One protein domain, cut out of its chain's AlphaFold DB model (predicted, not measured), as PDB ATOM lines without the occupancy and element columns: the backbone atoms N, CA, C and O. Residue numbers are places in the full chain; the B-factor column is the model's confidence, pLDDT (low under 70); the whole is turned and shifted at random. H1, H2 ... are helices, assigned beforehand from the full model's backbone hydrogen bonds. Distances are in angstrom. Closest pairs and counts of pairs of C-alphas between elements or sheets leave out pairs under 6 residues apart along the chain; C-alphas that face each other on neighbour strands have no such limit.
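This is residues 602 to 662 of the 900 residues of the protein "FAD_binding_1 domain-containing protein" of Metschnikowia bicuspidata (UniProt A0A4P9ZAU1). A helical hairpin of H1 and H2 makes the core; H3 turns off at a corner past H2, then the chain folds back to H4 and short H5, each near H1. The printed part has 61 residues with five named helices and no named strand, all helix; it is compact, with radius of gyration of the C-alphas 11.1 A, spanning 29 by 21 by 19 A.

H1, residues 602 to 610, touches H2, residues 614 to 624, closest at C-alphas Thr 608 and Ser 617, 5.3 A, with a shallow tilt of 19 degrees, opposite ways. H2 and H3, residues 629 to 637, only just touch, with 3 pairs of C-alphas within 8 A, only at the corner, about perpendicular at 83 degrees; C-alphas Leu 623 and Leu 632 are closest, 5.9 A. H4, residues 643 to 649, and H5, residues 657 to 660, are apart. O i to N i+4 pairs are within hydrogen-bond range throughout H2, H3 and H4, and 3 of 5 in H1; H5 is too short.

H1 begins at C-alpha 602 (31.544, -22.430, 14.375); H2 measures 15.1 A; H5 ends at C-alpha 660 (36.863, -29.560, 7.900).

The printed part has no cut and no long link. pLDDT is under 70 at residues 637 to 644 and 654 to 662.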
ATOM      1  N   ARG A 602      31.732 -20.972  14.434       70.12
ATOM      2  CA  ARG A 602      31.544 -22.430  14.375       70.12
ATOM      3  C   ARG A 602      32.836 -23.186  14.046       70.12
ATOM      4  O   ARG A 602      32.958 -24.332  14.448       70.12
ATOM      5  N   PHE A 603      33.791 -22.549  13.370       73.44
ATOM      6  CA  PHE A 603      35.091 -23.147  13.069       73.44
ATOM      7  C   PHE A 603      35.914 -23.368  14.349       73.44
ATOM      8  O   PHE A 603      36.384 -24.469  14.595       73.44
ATOM      9  N   TYR A 604      35.975 -22.373  15.240       81.06
ATOM     10  CA  TYR A 604      36.633 -22.504  16.551       81.06
ATOM     11  C   TYR A 604      35.972 -23.575  17.438       81.06
ATOM     12  O   TYR A 604      36.654 -24.334  18.125       81.06
ATOM     13  N   GLN A 605      34.638 -23.674  17.380       79.62
ATOM     14  CA  GLN A 605      33.877 -24.738  18.050       79.62
ATOM     15  C   GLN A 605      34.227 -26.123  17.501       79.62
ATOM     16  O   GLN A 605      34.415 -27.055  18.276       79.62
ATOM     17  N   ALA A 606      34.342 -26.247  16.179       71.31
ATOM     18  CA  ALA A 606      34.676 -27.502  15.518       71.31
ATOM     19  C   ALA A 606      36.113 -27.965  15.809       71.31
ATOM     20  O   ALA A 606      36.338 -29.164  15.871       71.31
ATOM     21  N   LEU A 607      37.062 -27.049  16.053       77.69
ATOM     22  CA  LEU A 607      38.454 -27.387  16.404       77.69
ATOM     23  C   LEU A 607      38.636 -27.864  17.851       77.69
ATOM     24  O   LEU A 607      39.560 -28.618  18.141       77.69
ATOM     25  N   THR A 608      37.751 -27.444  18.757       81.00
ATOM     26  CA  THR A 608      37.819 -27.750  20.195       81.00
ATOM     27  C   THR A 608      38.013 -29.246  20.522       81.00
ATOM     28  O   THR A 608      38.914 -29.549  21.305       81.00
ATOM     29  N   PRO A 609      37.244 -30.195  19.943       78.75
ATOM     30  CA  PRO A 609      37.406 -31.625  20.232       78.75
ATOM     31  C   PRO A 609      38.704 -32.242  19.690       78.75
ATOM     32  O   PRO A 609      39.048 -33.349  20.094       78.75
ATOM     33  N   TYR A 610      39.417 -31.550  18.796       75.94
ATOM     34  CA  TYR A 610      40.664 -32.032  18.199       75.94
ATOM     35  C   TYR A 610      41.911 -31.481  18.894       75.94
ATOM     36  O   TYR A 610      43.009 -31.898  18.549       75.94
ATOM     37  N   ALA A 611      41.762 -30.548  19.843       82.94
ATOM     38  CA  ALA A 611      42.874 -29.951  20.576       82.94
ATOM     39  C   ALA A 611      43.428 -30.920  21.633       82.94
ATOM     40  O   ALA A 611      42.803 -31.144  22.669       82.94
ATOM     41  N   GLU A 612      44.615 -31.480  21.383       78.31
ATOM     42  CA  GLU A 612      45.290 -32.369  22.341       78.31
ATOM     43  C   GLU A 612      45.859 -31.612  23.561       78.31
ATOM     44  O   GLU A 612      45.985 -32.194  24.643       78.31
ATOM     45  N   ASP A 613      46.179 -30.318  23.424       85.62
ATOM     46  CA  ASP A 613      46.615 -29.476  24.543       85.62
ATOM     47  C   ASP A 613      45.415 -28.869  25.290       85.62
ATOM     48  O   ASP A 613      44.639 -28.070  24.759       85.62
ATOM     49  N   SER A 614      45.312 -29.199  26.580       79.31
ATOM     50  CA  SER A 614      44.304 -28.662  27.501       79.31
ATOM     51  C   SER A 614      44.275 -27.127  27.580       79.31
ATOM     52  O   SER A 614      43.218 -26.556  27.851       79.31
ATOM     53  N   ALA A 615      45.402 -26.448  27.330       83.75
ATOM     54  CA  ALA A 615      45.459 -24.988  27.310       83.75
ATOM     55  C   ALA A 615      44.863 -24.401  26.017       83.75
ATOM     56  O   ALA A 615      44.113 -23.425  26.083       83.75
ATOM     57  N   GLU A 616      45.144 -25.005  24.858       82.94
ATOM     58  CA  GLU A 616      44.577 -24.606  23.562       82.94
ATOM     59  C   GLU A 616      43.065 -24.877  23.508       82.94
ATOM     60  O   GLU A 616      42.296 -24.008  23.094       82.94
ATOM     61  N   SER A 617      42.626 -26.031  24.022       82.81
ATOM     62  CA  SER A 617      41.208 -26.406  24.107       82.81
ATOM     63  C   SER A 617      40.396 -25.401  24.936       82.81
ATOM     64  O   SER A 617      39.379 -24.888  24.470       82.81
ATOM     65  N   ALA A 618      40.900 -24.993  26.109       85.75
ATOM     66  CA  ALA A 618      40.239 -23.995  26.953       85.75
ATOM     67  C   ALA A 618      40.134 -22.606  26.284       85.75
ATOM     68  O   ALA A 618      39.173 -21.864  26.510       85.75
ATOM     69  N   VAL A 619      41.109 -22.232  25.447       84.12
ATOM     70  CA  VAL A 619      41.075 -20.973  24.686       84.12
ATOM     71  C   VAL A 619      40.071 -21.053  23.535       84.12
ATOM     72  O   VAL A 619      39.306 -20.102  23.346       84.12
ATOM     73  N   LEU A 620      40.022 -22.175  22.810       85.88
ATOM     74  CA  LEU A 620      39.038 -22.422  21.752       85.88
ATOM     75  C   LEU A 620      37.607 -22.430  22.307       85.88
ATOM     76  O   LEU A 620      36.748 -21.741  21.754       85.88
ATOM     77  N   GLU A 621      37.367 -23.087  23.448       85.94
ATOM     78  CA  GLU A 621      36.074 -23.085  24.147       85.94
ATOM     79  C   GLU A 621      35.647 -21.680  24.575       85.94
ATOM     80  O   GLU A 621      34.490 -21.287  24.401       85.94
ATOM     81  N   ARG A 622      36.588 -20.879  25.089       89.31
ATOM     82  CA  ARG A 622      36.319 -19.494  25.490       89.31
ATOM     83  C   ARG A 622      35.972 -18.613  24.290       89.31
ATOM     84  O   ARG A 622      34.993 -17.875  24.354       89.31
ATOM     85  N   LEU A 623      36.724 -18.702  23.189       85.94
ATOM     86  CA  LEU A 623      36.443 -17.967  21.942       85.94
ATOM     87  C   LEU A 623      35.109 -18.401  21.311       85.94
ATOM     88  O   LEU A 623      34.376 -17.594  20.735       85.94
ATOM     89  N   ALA A 624      34.758 -19.674  21.478       82.00
ATOM     90  CA  ALA A 624      33.493 -20.264  21.078       82.00
ATOM     91  C   ALA A 624      32.301 -19.909  21.990       82.00
ATOM     92  O   ALA A 624      31.151 -20.135  21.593       82.00
ATOM     93  N   SER A 625      32.523 -19.351  23.181       85.25
ATOM     94  CA  SER A 625      31.465 -19.030  24.146       85.25
ATOM     95  C   SER A 625      30.928 -17.601  23.969       85.25
ATOM     96  O   SER A 625      31.268 -16.892  23.017       85.25
ATOM     97  N   ALA A 626      29.988 -17.181  24.819       80.56
ATOM     98  CA  ALA A 626      29.530 -15.789  24.852       80.56
ATOM     99  C   ALA A 626      30.582 -14.849  25.472       80.56
ATOM    100  O   ALA A 626      30.631 -13.677  25.112       80.56
ATOM    101  N   GLU A 627      31.446 -15.369  26.349       81.62
ATOM    102  CA  GLU A 627      32.481 -14.597  27.048       81.62
ATOM    103  C   GLU A 627      33.621 -14.175  26.109       81.62
ATOM    104  O   GLU A 627      34.185 -13.098  26.273       81.62
ATOM    105  N   GLY A 628      33.931 -14.977  25.083       82.50
ATOM    106  CA  GLY A 628      34.939 -14.652  24.067       82.50
ATOM    107  C   GLY A 628      34.422 -13.872  22.856       82.50
ATOM    108  O   GLY A 628      35.181 -13.663  21.914       82.50
ATOM    109  N   ALA A 629      33.154 -13.440  22.839       80.50
ATOM    110  CA  ALA A 629      32.537 -12.841  21.652       80.50
ATOM    111  C   ALA A 629      33.195 -11.519  21.209       80.50
ATOM    112  O   ALA A 629      33.347 -11.293  20.008       80.50
ATOM    113  N   GLU A 630      33.617 -10.663  22.146       84.06
ATOM    114  CA  GLU A 630      34.349  -9.429  21.814       84.06
ATOM    115  C   GLU A 630      35.742  -9.721  21.243       84.06
ATOM    116  O   GLU A 630      36.154  -9.094  20.265       84.06
ATOM    117  N   GLU A 631      36.451 -10.702  21.807       83.00
ATOM    118  CA  GLU A 631      37.782 -11.102  21.340       83.00
ATOM    119  C   GLU A 631      37.716 -11.768  19.960       83.00
ATOM    120  O   GLU A 631      38.512 -11.448  19.081       83.00
ATOM    121  N   LEU A 632      36.719 -12.626  19.733       81.12
ATOM    122  CA  LEU A 632      36.455 -13.233  18.433       81.12
ATOM    123  C   LEU A 632      36.120 -12.171  17.375       81.12
ATOM    124  O   LEU A 632      36.650 -12.213  16.267       81.12
ATOM    125  N   ASN A 633      35.289 -11.183  17.720       78.88
ATOM    126  CA  ASN A 633      34.921 -10.109  16.798       78.88
ATOM    127  C   ASN A 633      36.132  -9.223  16.454       78.88
ATOM    128  O   ASN A 633      36.328  -8.853  15.298       78.88
ATOM    129  N   LYS A 634      37.003  -8.946  17.434       81.94
ATOM    130  CA  LYS A 634      38.284  -8.271  17.196       81.94
ATOM    131  C   LYS A 634      39.177  -9.080  16.246       81.94
ATOM    132  O   LYS A 634      39.638  -8.526  15.251       81.94
ATOM    133  N   ARG A 635      39.335 -10.387  16.475       75.69
ATOM    134  CA  ARG A 635      40.124 -11.271  15.597       75.69
ATOM    135  C   ARG A 635      39.580 -11.317  14.160       75.69
ATOM    136  O   ARG A 635      40.351 -11.342  13.208       75.69
ATOM    137  N   GLN A 636      38.258 -11.257  13.988       72.12
ATOM    138  CA  GLN A 636      37.592 -11.310  12.678       72.12
ATOM    139  C   GLN A 636      37.559  -9.970  11.919       72.12
ATOM    140  O   GLN A 636      37.531  -9.954  10.683       72.12
ATOM    141  N   GLN A 637      37.482  -8.842  12.632       67.12
ATOM    142  CA  GLN A 637      37.255  -7.521  12.028       67.12
ATOM    143  C   GLN A 637      38.476  -6.608  12.045       67.12
ATOM    144  O   GLN A 637      38.581  -5.743  11.180       67.12
ATOM    145  N   LEU A 638      39.366  -6.773  13.023       67.31
ATOM    146  CA  LEU A 638      40.549  -5.932  13.195       67.31
ATOM    147  C   LEU A 638      41.822  -6.682  12.810       67.31
ATOM    148  O   LEU A 638      42.615  -6.143  12.047       67.31
ATOM    149  N   ASP A 639      41.982  -7.920  13.284       68.38
ATOM    150  CA  ASP A 639      43.217  -8.688  13.068       68.38
ATOM    151  C   ASP A 639      43.164  -9.578  11.807       68.38
ATOM    152  O   ASP A 639      44.195 -10.082  11.377       68.38
ATOM    153  N   PHE A 640      41.983  -9.736  11.189       65.94
ATOM    154  CA  PHE A 640      41.746 -10.510   9.956       65.94
ATOM    155  C   PHE A 640      42.359 -11.925   9.958       65.94
ATOM    156  O   PHE A 640      42.828 -12.391   8.925       65.94
ATOM    157  N   ALA A 641      42.320 -12.622  11.097       69.06
ATOM    158  CA  ALA A 641      42.884 -13.967  11.205       69.06
ATOM    159  C   ALA A 641      42.186 -14.945  10.235       69.06
ATOM    160  O   ALA A 641      40.968 -15.153  10.317       69.06
ATOM    161  N   SER A 642      42.962 -15.527   9.318       64.25
ATOM    162  CA  SER A 642      42.495 -16.509   8.337       64.25
ATOM    163  C   SER A 642      42.400 -17.914   8.933       64.25
ATOM    164  O   SER A 642      42.881 -18.176  10.038       64.25
ATOM    165  N   TYR A 643      41.798 -18.854   8.199       58.81
ATOM    166  CA  TYR A 643      41.776 -20.265   8.603       58.81
ATOM    167  C   TYR A 643      43.189 -20.829   8.800       58.81
ATOM    168  O   TYR A 643      43.406 -21.608   9.727       58.81
ATOM    169  N   VAL A 644      44.151 -20.400   7.976       67.50
ATOM    170  CA  VAL A 644      45.559 -20.809   8.085       67.50
ATOM    171  C   VAL A 644      46.190 -20.260   9.364       67.50
ATOM    172  O   VAL A 644      46.791 -21.027  10.110       67.50
ATOM    173  N   ASP A 645      45.980 -18.975   9.671       70.81
ATOM    174  CA  ASP A 645      46.548 -18.341  10.871       70.81
ATOM    175  C   ASP A 645      46.061 -19.022  12.158       70.81
ATOM    176  O   ASP A 645      46.816 -19.190  13.113       70.81
ATOM    177  N   ILE A 646      44.798 -19.457  12.176       74.69
ATOM    178  CA  ILE A 646      44.175 -20.119  13.330       74.69
ATOM    179  C   ILE A 646      44.706 -21.545  13.499       74.69
ATOM    180  O   ILE A 646      44.986 -21.963  14.620       74.69
ATOM    181  N   LEU A 647      44.870 -22.289  12.405       71.56
ATOM    182  CA  LEU A 647      45.441 -23.640  12.439       71.56
ATOM    183  C   LEU A 647      46.943 -23.633  12.786       71.56
ATOM    184  O   LEU A 647      47.455 -24.613  13.332       71.56
ATOM    185  N   ASP A 648      47.642 -22.530  12.506       73.62
ATOM    186  CA  ASP A 648      49.026 -22.309  12.935       73.62
ATOM    187  C   ASP A 648      49.141 -21.835  14.396       73.62
ATOM    188  O   ASP A 648      50.144 -22.141  15.051       73.62
ATOM    189  N   GLU A 649      48.140 -21.116  14.920       76.75
ATOM    190  CA  GLU A 649      48.053 -20.698  16.330       76.75
ATOM    191  C   GLU A 649      47.725 -21.883  17.255       76.75
ATOM    192  O   GLU A 649      48.386 -22.044  18.281       76.75
ATOM    193  N   PHE A 650      46.765 -22.738  16.881       79.75
ATOM    194  CA  PHE A 650      46.315 -23.900  17.665       79.75
ATOM    195  C   PHE A 650      46.872 -25.206  17.091       79.75
ATOM    196  O   PHE A 650      46.167 -26.003  16.466       79.75
ATOM    197  N   LYS A 651      48.179 -25.423  17.270       74.44
ATOM    198  CA  LYS A 651      48.912 -26.507  16.591       74.44
ATOM    199  C   LYS A 651      48.496 -27.899  17.041       74.44
ATOM    200  O   LYS A 651      48.715 -28.847  16.286       74.44
ATOM    201  N   SER A 652      47.938 -28.022  18.246       74.94
ATOM    202  CA  SER A 652      47.449 -29.293  18.779       74.94
ATOM    203  C   SER A 652      46.051 -29.655  18.272       74.94
ATOM    204  O   SER A 652      45.651 -30.799  18.429       74.94
ATOM    205  N   ALA A 653      45.329 -28.719  17.639       71.56
ATOM    206  CA  ALA A 653      43.966 -28.898  17.139       71.56
ATOM    207  C   ALA A 653      43.942 -29.195  15.629       71.56
ATOM    208  O   ALA A 653      43.537 -28.357  14.822       71.56
ATOM    209  N   ARG A 654      44.407 -30.389  15.229       65.19
ATOM    210  CA  ARG A 654      44.502 -30.800  13.813       65.19
ATOM    211  C   ARG A 654      43.491 -31.898  13.452       65.19
ATOM    212  O   ARG A 654      43.822 -33.075  13.577       65.19
ATOM    213  N   PRO A 655      42.283 -31.542  12.980       60.22
ATOM    214  CA  PRO A 655      41.347 -32.519  12.429       60.22
ATOM    215  C   PRO A 655      41.858 -33.133  11.113       60.22
ATOM    216  O   PRO A 655      42.722 -32.564  10.437       60.22
ATOM    217  N   ALA A 656      41.301 -34.286  10.728       49.69
ATOM    218  CA  ALA A 656      41.503 -34.835   9.389       49.69
ATOM    219  C   ALA A 656      40.885 -33.899   8.331       49.69
ATOM    220  O   ALA A 656      39.950 -33.156   8.620       49.69
ATOM    221  N   PHE A 657      41.388 -33.926   7.093       46.31
ATOM    222  CA  PHE A 657      40.939 -32.997   6.043       46.31
ATOM    223  C   PHE A 657      39.429 -33.100   5.754       46.31
ATOM    224  O   PHE A 657      38.775 -32.087   5.511       46.31
ATOM    225  N   ASP A 658      38.860 -34.303   5.860       41.59
ATOM    226  CA  ASP A 658      37.422 -34.539   5.692       41.59
ATOM    227  C   ASP A 658      36.562 -33.926   6.810       41.59
ATOM    228  O   ASP A 658      35.428 -33.518   6.556       41.59
ATOM    229  N   ASP A 659      37.111 -33.763   8.014       46.19
ATOM    230  CA  ASP A 659      36.406 -33.202   9.175       46.19
ATOM    231  C   ASP A 659      36.303 -31.659   9.126       46.19
ATOM    232  O   ASP A 659      35.626 -31.044   9.951       46.19
ATOM    233  N   LEU A 660      36.943 -31.009   8.144       47.12
ATOM    234  CA  LEU A 660      36.863 -29.560   7.900       47.12
ATOM    235  C   LEU A 660      35.673 -29.159   6.997       47.12
ATOM    236  O   LEU A 660      35.428 -27.966   6.788       47.12
ATOM    237  N   LYS A 661      34.911 -30.124   6.459       45.78
ATOM    238  CA  LYS A 661      33.751 -29.900   5.573       45.78
ATOM    239  C   LYS A 661      32.526 -29.429   6.381       45.78
ATOM    240  O   LYS A 661      31.864 -30.204   7.060       45.78
ATOM    241  N   MET A 662      32.186 -28.138   6.300       51.12
ATOM    242  CA  MET A 662      31.206 -27.505   7.208       51.12
ATOM    243  C   MET A 662      29.713 -27.716   6.861       51.12
ATOM    244  O   MET A 662      28.860 -27.368   7.683       51.12
TER     245      MET A 662